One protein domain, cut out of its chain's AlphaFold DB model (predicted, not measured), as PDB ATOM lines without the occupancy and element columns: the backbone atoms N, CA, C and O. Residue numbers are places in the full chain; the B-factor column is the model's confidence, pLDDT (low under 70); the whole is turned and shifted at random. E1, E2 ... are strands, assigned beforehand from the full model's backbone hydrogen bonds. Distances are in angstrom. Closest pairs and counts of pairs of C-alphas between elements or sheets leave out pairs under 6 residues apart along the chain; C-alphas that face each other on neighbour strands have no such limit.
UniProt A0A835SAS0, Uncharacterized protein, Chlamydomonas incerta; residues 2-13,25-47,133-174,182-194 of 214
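This is residues 2 to 13, 25 to 47, 133 to 174 and 182 to 194 of the 214 residues of an uncharacterized protein of Chlamydomonas incerta (UniProt A0A835SAS0). Two strongly twisted, curled sheets wrap round a shared middle and make a small, elongated barrel, not fully closed. E1, E2, E7, E5 and E4 form one wall and E6, E3, E8 and E9 the other; on one side E5 runs on from the first sheet into E6 of the second, while on the other side E1 and E9 come near with a gap between them. The loop round Leu 157 and the run from E7 to Ala 174 make the two ends of the long axis. The printed part has 90 residues with nine named strands, E1 to E9 in that order, and no named helix; both sheets are antiparallel and the class is all strand. The whole is compact, with a radius of gyration of the C-alphas of 13.2 A, yet elongated, spanning 48 by 25 by 25 A.

The larger sheet runs E1, residues 7 to 9, E2, residues 25 to 32, E7, residues 161 to 169, E5, residues 143 to 146, and E4, residues 138 to 140. Its strands' lines turn by 72 degrees from edge to edge, and the way across it turns by 89 degrees. E2 and E7 are antiparallel at 154 degrees, with N 28 and O 165 within hydrogen-bond range at 2.9 A and N 163 and O 30 at 2.8 A. The edge strand E1 is antiparallel to E2 at 151 degrees, with N 7 and O 31 at 2.8 A. On the other side of E7, E5 is antiparallel to it at 149 degrees, with N 144 and O 168 at 2.8 A. E4 and E5 form a hairpin, with N 140 and O 143 at 2.8 A. E5 runs on into E6, residues 149 to 152, across a break of 2 residues, at 43 degrees. E6 is an edge strand of the second sheet and is antiparallel to E3, residues 38 to 44, with N 40 and O 150 at 2.9 A. E8, residues 182 to 185, is antiparallel to E3 at 150 degrees, with N 43 and O 182 at 2.9 A. E9, residues 191 to 194, makes a hairpin with E8, with N 183 and O 191 at 2.7 A. Between the sheets, the closest C-alphas of E1 and E9 are those of Glu 7 and Cys 191, 6.5 A apart, and those of E3 and E4 are Glu 44 and Ile 140, at 6.2 A. E3 and E7 are apart, and so are E2 and E8.

E7 is the longest strand, 25.9 A from C-alpha 161 at (145.782, 161.137, 173.445) to C-alpha 169 at (127.875, 144.319, 165.192). E2 measures 23.1 A and E3 19.0 A. E9 is 10.4 A long, E5 10.1 A, E6 9.6 A, E8 9.4 A, E1 6.8 A and E4 6.3 A. E1 begins at C-alpha 7, (135.799, 160.687, 176.783), and E9 ends at C-alpha 194, (124.770, 153.538, 173.403).

The C-alphas farthest apart are those of Leu 157 and Ala 174, at 48.9 A. Residues 14 to 24, 48 to 132 and 175 to 181 are not printed; the C-alpha gaps across these cuts are 10.3 A, 26.0 A and 24.5 A. Of the links that are printed whole, E6 to E7 is short, and E2 to E3, E4 to E5, E5 to E6 and E8 to E9 are tight. The mean pLDDT of the printed part is 86.4, and residues 45 to 47, 133 to 135 and 157 to 160 are under 70.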
ATOM      1  N   LEU A   2     144.014 164.159 191.112       70.69
ATOM      2  CA  LEU A   2     143.669 164.054 189.690       70.69
ATOM      3  C   LEU A   2     143.141 162.637 189.442       70.69
ATOM      4  O   LEU A   2     143.867 161.674 189.673       70.69
ATOM      5  N   HIS A   3     141.885 162.508 189.026       79.31
ATOM      6  CA  HIS A   3     141.289 161.209 188.713       79.31
ATOM      7  C   HIS A   3     141.391 160.943 187.207       79.31
ATOM      8  O   HIS A   3     141.095 161.858 186.430       79.31
ATOM      9  N   PRO A   4     141.772 159.725 186.779       85.81
ATOM     10  CA  PRO A   4     141.697 159.334 185.380       85.81
ATOM     11  C   PRO A   4     140.269 159.497 184.853       85.81
ATOM     12  O   PRO A   4     139.288 159.171 185.527       85.81
ATOM     13  N   ARG A   5     140.144 160.020 183.638       87.94
ATOM     14  CA  ARG A   5     138.857 160.189 182.963       87.94
ATOM     15  C   ARG A   5     139.046 159.952 181.481       87.94
ATOM     16  O   ARG A   5     140.020 160.428 180.906       87.94
ATOM     17  N   LEU A   6     138.070 159.287 180.885       90.94
ATOM     18  CA  LEU A   6     137.989 159.100 179.448       90.94
ATOM     19  C   LEU A   6     136.773 159.814 178.866       90.94
ATOM     20  O   LEU A   6     135.775 160.067 179.546       90.94
ATOM     21  N   GLU A   7     136.889 160.172 177.596       92.88
ATOM     22  CA  GLU A   7     135.799 160.687 176.783       92.88
ATOM     23  C   GLU A   7     135.698 159.879 175.501       92.88
ATOM     24  O   GLU A   7     136.692 159.710 174.794       92.88
ATOM     25  N   VAL A   8     134.487 159.425 175.194       94.50
ATOM     26  CA  VAL A   8     134.177 158.655 173.994       94.50
ATOM     27  C   VAL A   8     133.317 159.471 173.030       94.50
ATOM     28  O   VAL A   8     132.411 160.202 173.453       94.50
ATOM     29  N   LYS A   9     133.651 159.403 171.736       93.94
ATOM     30  CA  LYS A   9     132.934 160.073 170.642       93.94
ATOM     31  C   LYS A   9     132.893 159.185 169.388       93.94
ATOM     32  O   LYS A   9     133.957 158.743 168.966       93.94
ATOM     33  N   PRO A  10     131.736 159.011 168.729       95.12
ATOM     34  CA  PRO A  10     130.398 159.387 169.194       95.12
ATOM     35  C   PRO A  10     129.984 158.595 170.449       95.12
ATOM     36  O   PRO A  10     130.602 157.589 170.780       95.12
ATOM     37  N   ARG A  11     128.967 159.087 171.170       93.62
ATOM     38  CA  ARG A  11     128.375 158.386 172.330       93.62
ATOM     39  C   ARG A  11     127.228 157.453 171.959       93.62
ATOM     40  O   ARG A  11     126.784 156.704 172.808       93.62
ATOM     41  N   LYS A  12     126.766 157.525 170.715       94.00
ATOM     42  CA  LYS A  12     125.723 156.672 170.169       94.00
ATOM     43  C   LYS A  12     126.198 156.111 168.836       94.00
ATOM     44  O   LYS A  12     126.727 156.873 168.019       94.00
ATOM     45  N   LEU A  13     126.037 154.809 168.643       93.69
ATOM     46  CA  LEU A  13     126.306 154.107 167.397       93.69
ATOM     47  C   LEU A  13     125.038 153.416 166.914       93.69
ATOM     48  O   LEU A  13     124.582 152.469 167.544       93.69
ATOM     49  N   GLU A  25     131.049 147.006 160.887       94.19
ATOM     50  CA  GLU A  25     132.037 147.636 161.758       94.19
ATOM     51  C   GLU A  25     131.830 149.154 161.806       94.19
ATOM     52  O   GLU A  25     131.748 149.831 160.779       94.19
ATOM     53  N   MET A  26     131.774 149.700 163.018       95.00
ATOM     54  CA  MET A  26     131.781 151.134 163.290       95.00
ATOM     55  C   MET A  26     132.907 151.481 164.258       95.00
ATOM     56  O   MET A  26     133.533 150.610 164.859       95.00
ATOM     57  N   PHE A  27     133.197 152.775 164.399       94.44
ATOM     58  CA  PHE A  27     134.347 153.230 165.171       94.44
ATOM     59  C   PHE A  27     133.971 154.328 166.150       94.44
ATOM     60  O   PHE A  27     133.238 155.257 165.811       94.44
ATOM     61  N   VAL A  28     134.569 154.260 167.335       94.88
ATOM     62  CA  VAL A  28     134.572 155.345 168.312       94.88
ATOM     63  C   VAL A  28     135.996 155.789 168.596       94.88
ATOM     64  O   VAL A  28     136.962 155.032 168.485       94.88
ATOM     65  N   MET A  29     136.125 157.051 168.968       94.75
ATOM     66  CA  MET A  29     137.349 157.650 169.456       94.75
ATOM     67  C   MET A  29     137.262 157.760 170.970       94.75
ATOM     68  O   MET A  29     136.448 158.519 171.497       94.75
ATOM     69  N   LEU A  30     138.128 157.022 171.655       93.50
ATOM     70  CA  LEU A  30     138.339 157.127 173.090       93.50
ATOM     71  C   LEU A  30     139.508 158.077 173.337       93.50
ATOM     72  O   LEU A  30     140.562 157.929 172.727       93.50
ATOM     73  N   SER A  31     139.330 159.071 174.198       91.81
ATOM     74  CA  SER A  31     140.324 160.117 174.448       91.81
ATOM     75  C   SER A  31     140.536 160.350 175.938       91.81
ATOM     76  O   SER A  31     139.586 160.299 176.719       91.81
ATOM     77  N   ASN A  32     141.783 160.605 176.338       91.06
ATOM     78  CA  ASN A  32     142.141 160.950 177.712       91.06
ATOM     79  C   ASN A  32     142.479 162.450 177.788       91.06
ATOM     80  O   ASN A  32     143.575 162.854 177.385       91.06
ATOM     81  N   PRO A  33     141.558 163.303 178.277       89.19
ATOM     82  CA  PRO A  33     141.824 164.729 178.453       89.19
ATOM     83  C   PRO A  33     142.669 165.045 179.699       89.19
ATOM     84  O   PRO A  33     143.046 166.201 179.891       89.19
ATOM     85  N   THR A  34     142.933 164.066 180.570       88.12
ATOM     86  CA  THR A  34     143.627 164.274 181.849       88.12
ATOM     87  C   THR A  34     145.143 164.163 181.705       88.12
ATOM     88  O   THR A  34     145.650 163.699 180.689       88.12
ATOM     89  N   ASN A  35     145.887 164.587 182.729       87.00
ATOM     90  CA  ASN A  35     147.351 164.480 182.751       87.00
ATOM     91  C   ASN A  35     147.855 163.143 183.314       87.00
ATOM     92  O   ASN A  35     149.062 162.941 183.381       87.00
ATOM     93  N   VAL A  36     146.951 162.261 183.747       88.44
ATOM     94  CA  VAL A  36     147.284 160.944 184.299       88.44
ATOM     95  C   VAL A  36     146.887 159.858 183.315       88.44
ATOM     96  O   VAL A  36     145.914 160.009 182.579       88.44
ATOM     97  N   ASP A  37     147.627 158.760 183.318       89.00
ATOM     98  CA  ASP A  37     147.322 157.616 182.469       89.00
ATOM     99  C   ASP A  37     146.025 156.940 182.925       89.00
ATOM    100  O   ASP A  37     145.755 156.797 184.121       89.00
ATOM    101  N   ALA A  38     145.209 156.530 181.958       90.44
ATOM    102  CA  ALA A  38     143.930 155.878 182.199       90.44
ATOM    103  C   ALA A  38     143.992 154.432 181.702       90.44
ATOM    104  O   ALA A  38     143.990 154.188 180.495       90.44
ATOM    105  N   ALA A  39     144.044 153.477 182.632       91.06
ATOM    106  CA  ALA A  39     143.853 152.062 182.326       91.06
ATOM    107  C   ALA A  39     142.355 151.767 182.204       91.06
ATOM    108  O   ALA A  39     141.587 152.139 183.096       91.06
ATOM    109  N   TRP A  40     141.948 151.123 181.113       92.31
ATOM    110  CA  TRP A  40     140.545 150.900 180.784       92.31
ATOM    111  C   TRP A  40     140.271 149.505 180.232       92.31
ATOM    112  O   TRP A  40     141.159 148.856 179.673       92.31
ATOM    113  N   ALA A  41     139.025 149.067 180.386       91.81
ATOM    114  CA  ALA A  41     138.486 147.843 179.808       91.81
ATOM    115  C   ALA A  41     136.994 148.019 179.496       91.81
ATOM    116  O   ALA A  41     136.324 148.832 180.133       91.81
ATOM    117  N   VAL A  42     136.488 147.277 178.515       91.69
ATOM    118  CA  VAL A  42     135.070 147.295 178.139       91.69
ATOM    119  C   VAL A  42     134.325 146.235 178.941       91.69
ATOM    120  O   VAL A  42     134.769 145.088 179.019       91.69
ATOM    121  N   THR A  43     133.195 146.619 179.522       88.31
ATOM    122  CA  THR A  43     132.289 145.763 180.290       88.31
ATOM    123  C   THR A  43     130.866 145.863 179.737       88.31
ATOM    124  O   THR A  43     130.492 146.859 179.107       88.31
ATOM    125  N   GLU A  44     130.070 144.808 179.936       79.81
ATOM    126  CA  GLU A  44     128.631 144.867 179.669       79.81
ATOM    127  C   GLU A  44     127.952 145.712 180.755       79.81
ATOM    128  O   GLU A  44     128.299 145.606 181.932       79.81
ATOM    129  N   ALA A  45     126.931 146.494 180.395       68.94
ATOM    130  CA  ALA A  45     126.112 147.209 181.379       68.94
ATOM    131  C   ALA A  45     125.321 146.273 182.320       68.94
ATOM    132  O   ALA A  45     124.773 146.713 183.334       68.94
ATOM    133  N   LYS A  46     125.275 144.967 182.023       51.47
ATOM    134  CA  LYS A  46     124.611 143.970 182.856       51.47
ATOM    135  C   LYS A  46     125.591 143.405 183.893       51.47
ATOM    136  O   LYS A  46     126.309 142.447 183.644       51.47
ATOM    137  N   GLU A  47     125.543 144.016 185.077       44.66
ATOM    138  CA  GLU A  47     126.081 143.507 186.350       44.66
ATOM    139  C   GLU A  47     127.582 143.751 186.630       44.66
ATOM    140  O   GLU A  47     128.363 142.859 186.968       44.66
ATOM    141  N   GLY A 133     150.975 146.272 175.346       43.69
ATOM    142  CA  GLY A 133     149.865 145.931 176.242       43.69
ATOM    143  C   GLY A 133     148.639 145.359 175.530       43.69
ATOM    144  O   GLY A 133     147.757 146.112 175.153       43.69
ATOM    145  N   ILE A 134     148.629 144.032 175.361       48.75
ATOM    146  CA  ILE A 134     147.475 143.117 175.218       48.75
ATOM    147  C   ILE A 134     146.312 143.618 174.336       48.75
ATOM    148  O   ILE A 134     145.411 144.318 174.785       48.75
ATOM    149  N   ILE A 135     146.283 143.147 173.086       57.62
ATOM    150  CA  ILE A 135     145.121 143.247 172.193       57.62
ATOM    151  C   ILE A 135     144.070 142.250 172.700       57.62
ATOM    152  O   ILE A 135     144.022 141.106 172.253       57.62
ATOM    153  N   ALA A 136     143.274 142.649 173.689       72.19
ATOM    154  CA  ALA A 136     142.086 141.899 174.070       72.19
ATOM    155  C   ALA A 136     140.966 142.254 173.088       72.19
ATOM    156  O   ALA A 136     140.635 143.423 172.916       72.19
ATOM    157  N   GLU A 137     140.415 141.259 172.413       86.50
ATOM    158  CA  GLU A 137     139.124 141.343 171.735       86.50
ATOM    159  C   GLU A 137     138.065 140.901 172.745       86.50
ATOM    160  O   GLU A 137     138.245 139.878 173.404       86.50
ATOM    161  N   ALA A 138     136.987 141.672 172.899       89.12
ATOM    162  CA  ALA A 138     135.871 141.294 173.762       89.12
ATOM    163  C   ALA A 138     134.605 141.146 172.935       89.12
ATOM    164  O   ALA A 138     134.304 141.988 172.085       89.12
ATOM    165  N   ARG A 139     133.864 140.074 173.211       89.69
ATOM    166  CA  ARG A 139     132.528 139.853 172.675       89.69
ATOM    167  C   ARG A 139     131.520 140.144 173.779       89.69
ATOM    168  O   ARG A 139     131.579 139.504 174.824       89.69
ATOM    169  N   ILE A 140     130.661 141.126 173.539       88.88
ATOM    170  CA  ILE A 140     129.649 141.636 174.465       88.88
ATOM    171  C   ILE A 140     128.306 141.524 173.754       88.88
ATOM    172  O   ILE A 140     128.019 142.290 172.832       88.88
ATOM    173  N   GLY A 141     127.528 140.499 174.100       87.50
ATOM    174  CA  GLY A 141     126.368 140.085 173.308       87.50
ATOM    175  C   GLY A 141     126.690 139.954 171.799       87.50
ATOM    176  O   GLY A 141     127.619 139.222 171.431       87.50
ATOM    177  N   PRO A 142     125.957 140.648 170.904       91.12
ATOM    178  CA  PRO A 142     126.196 140.624 169.456       91.12
ATOM    179  C   PRO A 142     127.352 141.539 169.006       91.12
ATOM    180  O   PRO A 142     127.643 141.612 167.811       91.12
ATOM    181  N   TYR A 143     128.010 142.249 169.926       93.25
ATOM    182  CA  TYR A 143     129.047 143.229 169.617       93.25
ATOM    183  C   TYR A 143     130.450 142.671 169.861       93.25
ATOM    184  O   TYR A 143     130.720 141.988 170.846       93.25
ATOM    185  N   LEU A 144     131.372 143.001 168.965       93.00
ATOM    186  CA  LEU A 144     132.785 142.642 169.011       93.00
ATOM    187  C   LEU A 144     133.626 143.913 169.075       93.00
ATOM    188  O   LEU A 144     133.591 144.721 168.152       93.00
ATOM    189  N   VAL A 145     134.383 144.098 170.156       93.75
ATOM    190  CA  VAL A 145     135.107 145.346 170.439       93.75
ATOM    191  C   VAL A 145     136.618 145.141 170.356       93.75
ATOM    192  O   VAL A 145     137.166 144.228 170.984       93.75
ATOM    193  N   LYS A 146     137.300 146.006 169.591       93.88
ATOM    194  CA  LYS A 146     138.752 145.973 169.359       93.88
ATOM    195  C   LYS A 146     139.387 147.370 169.386       93.88
ATOM    196  O   LYS A 146     139.042 148.215 168.567       93.88
ATOM    197  N   PRO A 147     140.401 147.614 170.228       93.38
ATOM    198  CA  PRO A 147     140.745 146.824 171.405       93.38
ATOM    199  C   PRO A 147     139.636 146.917 172.461       93.38
ATOM    200  O   PRO A 147     138.908 147.903 172.519       93.38
ATOM    201  N   ALA A 148     139.526 145.903 173.308       91.06
ATOM    202  CA  ALA A 148     138.603 145.873 174.435       91.06
ATOM    203  C   ALA A 148     139.229 146.365 175.744       91.06
ATOM    204  O   ALA A 148     138.523 146.557 176.728       91.06
ATOM    205  N   SER A 149     140.546 146.556 175.785       90.62
ATOM    206  CA  SER A 149     141.242 147.125 176.934       90.62
ATOM    207  C   SER A 149     142.545 147.795 176.516       90.62
ATOM    208  O   SER A 149     143.044 147.606 175.404       90.62
ATOM    209  N   GLY A 150     143.093 148.614 177.409       90.62
ATOM    210  CA  GLY A 150     144.371 149.266 177.180       90.62
ATOM    211  C   GLY A 150     144.707 150.319 178.224       90.62
ATOM    212  O   GLY A 150     144.008 150.503 179.220       90.62
ATOM    213  N   VAL A 151     145.800 151.037 177.976       90.50
ATOM    214  CA  VAL A 151     146.198 152.210 178.759       90.50
ATOM    215  C   VAL A 151     146.293 153.395 177.814       90.50
ATOM    216  O   VAL A 151     147.049 153.358 176.844       90.50
ATOM    217  N   LEU A 152     145.521 154.445 178.093       90.44
ATOM    218  CA  LEU A 152     145.536 155.678 177.320       90.44
ATOM    219  C   LEU A 152     146.358 156.736 178.072       90.44
ATOM    220  O   LEU A 152     145.919 157.183 179.140       90.44
ATOM    221  N   PRO A 153     147.538 157.133 177.558       88.19
ATOM    222  CA  PRO A 153     148.417 158.043 178.279       88.19
ATOM    223  C   PRO A 153     147.779 159.411 178.512       88.19
ATOM    224  O   PRO A 153     146.964 159.873 177.707       88.19
ATOM    225  N   GLY A 154     148.182 160.072 179.593       86.88
ATOM    226  CA  GLY A 154     147.793 161.449 179.872       86.88
ATOM    227  C   GLY A 154     148.290 162.444 178.811       86.88
ATOM    228  O   GLY A 154     149.221 162.188 178.047       86.88
ATOM    229  N   ARG A 155     147.675 163.631 178.785       80.62
ATOM    230  CA  ARG A 155     147.906 164.726 177.824       80.62
ATOM    231  C   ARG A 155     149.338 165.282 177.797       80.62
ATOM    232  O   ARG A 155     149.722 165.896 176.798       80.62
ATOM    233  N   GLY A 156     150.124 165.098 178.860       72.75
ATOM    234  CA  GLY A 156     151.471 165.666 178.967       72.75
ATOM    235  C   GLY A 156     151.519 167.144 178.541       72.75
ATOM    236  O   GLY A 156     150.713 167.956 178.991       72.75
ATOM    237  N   LEU A 157     152.437 167.482 177.631       63.72
ATOM    238  CA  LEU A 157     152.740 168.847 177.175       63.72
ATOM    239  C   LEU A 157     151.815 169.448 176.095       63.72
ATOM    240  O   LEU A 157     152.145 170.519 175.589       63.72
ATOM    241  N   GLY A 158     150.669 168.861 175.713       65.44
ATOM    242  CA  GLY A 158     149.805 169.658 174.823       65.44
ATOM    243  C   GLY A 158     148.535 169.085 174.221       65.44
ATOM    244  O   GLY A 158     147.621 169.873 173.975       65.44
ATOM    245  N   MET A 159     148.372 167.774 174.033       67.69
ATOM    246  CA  MET A 159     147.211 167.242 173.295       67.69
ATOM    247  C   MET A 159     146.639 165.961 173.914       67.69
ATOM    248  O   MET A 159     147.417 165.069 174.255       67.69
ATOM    249  N   PRO A 160     145.302 165.860 174.079       68.69
ATOM    250  CA  PRO A 160     144.660 164.620 174.499       68.69
ATOM    251  C   PRO A 160     145.095 163.472 173.594       68.69
ATOM    252  O   PRO A 160     145.080 163.597 172.367       68.69
ATOM    253  N   ARG A 161     145.493 162.355 174.198       85.62
ATOM    254  CA  ARG A 161     145.782 161.137 173.445       85.62
ATOM    255  C   ARG A 161     144.460 160.460 173.142       85.62
ATOM    256  O   ARG A 161     143.635 160.288 174.040       85.62
ATOM    257  N   SER A 162     144.280 160.100 171.878       89.69
ATOM    258  CA  SER A 162     143.074 159.449 171.389       89.69
ATOM    259  C   SER A 162     143.422 158.109 170.761       89.69
ATOM    260  O   SER A 162     144.460 157.968 170.113       89.69
ATOM    261  N   GLN A 163     142.537 157.142 170.936       91.25
ATOM    262  CA  GLN A 163     142.631 155.802 170.390       91.25
ATOM    263  C   GLN A 163     141.332 155.473 169.663       91.25
ATOM    264  O   GLN A 163     140.240 155.747 170.159       91.25
ATOM    265  N   ARG A 164     141.468 154.906 168.464       93.06
ATOM    266  CA  ARG A 164     140.341 154.394 167.689       93.06
ATOM    267  C   ARG A 164     139.996 153.000 168.194       93.06
ATOM    268  O   ARG A 164     140.885 152.159 168.311       93.06
ATOM    269  N   ILE A 165     138.720 152.783 168.464       94.06
ATOM    270  CA  ILE A 165     138.157 151.502 168.876       94.06
ATOM    271  C   ILE A 165     137.145 151.111 167.818       94.06
ATOM    272  O   ILE A 165     136.300 151.928 167.448       94.06
ATOM    273  N   SER A 166     137.257 149.895 167.309       94.25
ATOM    274  CA  SER A 166     136.275 149.320 166.416       94.25
ATOM    275  C   SER A 166     135.273 148.471 167.181       94.25
ATOM    276  O   SER A 166     135.616 147.754 168.121       94.25
ATOM    277  N   ILE A 167     134.011 148.627 166.807       94.94
ATOM    278  CA  ILE A 167     132.868 147.924 167.367       94.94
ATOM    279  C   ILE A 167     132.162 147.295 166.173       94.94
ATOM    280  O   ILE A 167     131.638 147.995 165.309       94.94
ATOM    281  N   THR A 168     132.213 145.974 166.097       95.12
ATOM    282  CA  THR A 168     131.583 145.181 165.046       95.12
ATOM    283  C   THR A 168     130.279 144.610 165.571       95.12
ATOM    284  O   THR A 168     130.285 143.884 166.560       95.12
ATOM    285  N   PHE A 169     129.171 144.917 164.913       93.88
ATOM    286  CA  PHE A 169     127.875 144.319 165.192       93.88
ATOM    287  C   PHE A 169     127.689 143.076 164.320       93.88
ATOM    288  O   PHE A 169     127.692 143.160 163.090       93.88
ATOM    289  N   ALA A 170     127.574 141.919 164.971       92.12
ATOM    290  CA  ALA A 170     127.406 140.606 164.361       92.12
ATOM    291  C   ALA A 170     126.150 139.929 164.949       92.12
ATOM    292  O   ALA A 170     126.278 139.036 165.798       92.12
ATOM    293  N   PRO A 171     124.943 140.382 164.554       90.44
ATOM    294  CA  PRO A 171     123.692 139.810 165.037       90.44
ATOM    295  C   PRO A 171     123.562 138.350 164.600       90.44
ATOM    296  O   PRO A 171     123.911 137.990 163.477       90.44
ATOM    297  N   THR A 172     123.052 137.506 165.494       88.50
ATOM    298  CA  THR A 172     122.770 136.091 165.204       88.50
ATOM    299  C   THR A 172     121.307 135.847 164.862       88.50
ATOM    300  O   THR A 172     120.998 134.856 164.205       88.50
ATOM    301  N   GLU A 173     120.418 136.745 165.286       89.12
ATOM    302  CA  GLU A 173     118.975 136.653 165.087       89.12
ATOM    303  C   GLU A 173     118.445 137.935 164.441       89.12
ATOM    304  O   GLU A 173     119.067 138.998 164.517       89.12
ATOM    305  N   ALA A 174     117.306 137.824 163.756       89.50
ATOM    306  CA  ALA A 174     116.666 138.945 163.080       89.50
ATOM    307  C   ALA A 174     115.813 139.770 164.057       89.50
ATOM    308  O   ALA A 174     114.587 139.791 163.957       89.50
ATOM    309  N   ILE A 182     130.128 149.863 178.289       93.19
ATOM    310  CA  ILE A 182     130.791 150.654 179.327       93.19
ATOM    311  C   ILE A 182     132.303 150.521 179.173       93.19
ATOM    312  O   ILE A 182     132.856 149.430 179.170       93.19
ATOM    313  N   PHE A 183     132.994 151.652 179.083       92.38
ATOM    314  CA  PHE A 183     134.444 151.754 179.185       92.38
ATOM    315  C   PHE A 183     134.794 152.084 180.636       92.38
ATOM    316  O   PHE A 183     134.838 153.257 181.039       92.38
ATOM    317  N   ALA A 184     135.015 151.038 181.427       91.50
ATOM    318  CA  ALA A 184     135.421 151.137 182.818       91.50
ATOM    319  C   ALA A 184     136.867 151.637 182.913       91.50
ATOM    320  O   ALA A 184     137.739 151.214 182.152       91.50
ATOM    321  N   VAL A 185     137.134 152.546 183.855       90.69
ATOM    322  CA  VAL A 185     138.460 153.147 184.063       90.69
ATOM    323  C   VAL A 185     138.929 152.854 185.477       90.69
ATOM    324  O   VAL A 185     138.253 153.194 186.449       90.69
ATOM    325  N   LEU A 186     140.123 152.279 185.611       87.12
ATOM    326  CA  LEU A 186     140.680 151.944 186.915       87.12
ATOM    327  C   LEU A 186     140.856 153.213 187.765       87.12
ATOM    328  O   LEU A 186     141.623 154.108 187.408       87.12
ATOM    329  N   ARG A 187     140.158 153.275 188.910       83.81
ATOM    330  CA  ARG A 187     140.177 154.417 189.854       83.81
ATOM    331  C   ARG A 187     139.751 155.754 189.222       83.81
ATOM    332  O   ARG A 187     140.104 156.821 189.733       83.81
ATOM    333  N   GLY A 188     139.017 155.696 188.113       84.44
ATOM    334  CA  GLY A 188     138.589 156.846 187.329       84.44
ATOM    335  C   GLY A 188     137.083 156.884 187.096       84.44
ATOM    336  O   GLY A 188     136.329 156.077 187.632       84.44
ATOM    337  N   LYS A 189     136.642 157.846 186.284       86.69
ATOM    338  CA  LYS A 189     135.247 157.924 185.835       86.69
ATOM    339  C   LYS A 189     135.064 157.094 184.563       86.69
ATOM    340  O   LYS A 189     135.741 157.371 183.572       86.69
ATOM    341  N   GLN A 190     134.132 156.141 184.589       89.44
ATOM    342  CA  GLN A 190     133.731 155.380 183.404       89.44
ATOM    343  C   GLN A 190     132.980 156.254 182.393       89.44
ATOM    344  O   GLN A 190     132.406 157.295 182.738       89.44
ATOM    345  N   CYS A 191     132.981 155.825 181.139       90.81
ATOM    346  CA  CYS A 191     132.163 156.414 180.083       90.81
ATOM    347  C   CYS A 191     131.461 155.308 179.306       90.81
ATOM    348  O   CYS A 191     131.946 154.182 179.296       90.81
ATOM    349  N   SER A 192     130.338 155.619 178.675       92.88
ATOM    350  CA  SER A 192     129.539 154.636 177.957       92.88
ATOM    351  C   SER A 192     129.186 155.088 176.547       92.88
ATOM    352  O   SER A 192     129.272 156.279 176.218       92.88
ATOM    353  N   VAL A 193     128.864 154.102 175.715       94.50
ATOM    354  CA  VAL A 193     128.370 154.269 174.350       94.50
ATOM    355  C   VAL A 193     127.088 153.468 174.203       94.50
ATOM    356  O   VAL A 193     127.097 152.254 174.407       94.50
ATOM    357  N   ASP A 194     126.026 154.154 173.806       94.12
ATOM    358  CA  ASP A 194     124.770 153.538 173.403       94.12
ATOM    359  C   ASP A 194     124.968 152.883 172.033       94.12
ATOM    360  O   ASP A 194     125.495 153.506 171.103       94.12
TER     361      ASP A 194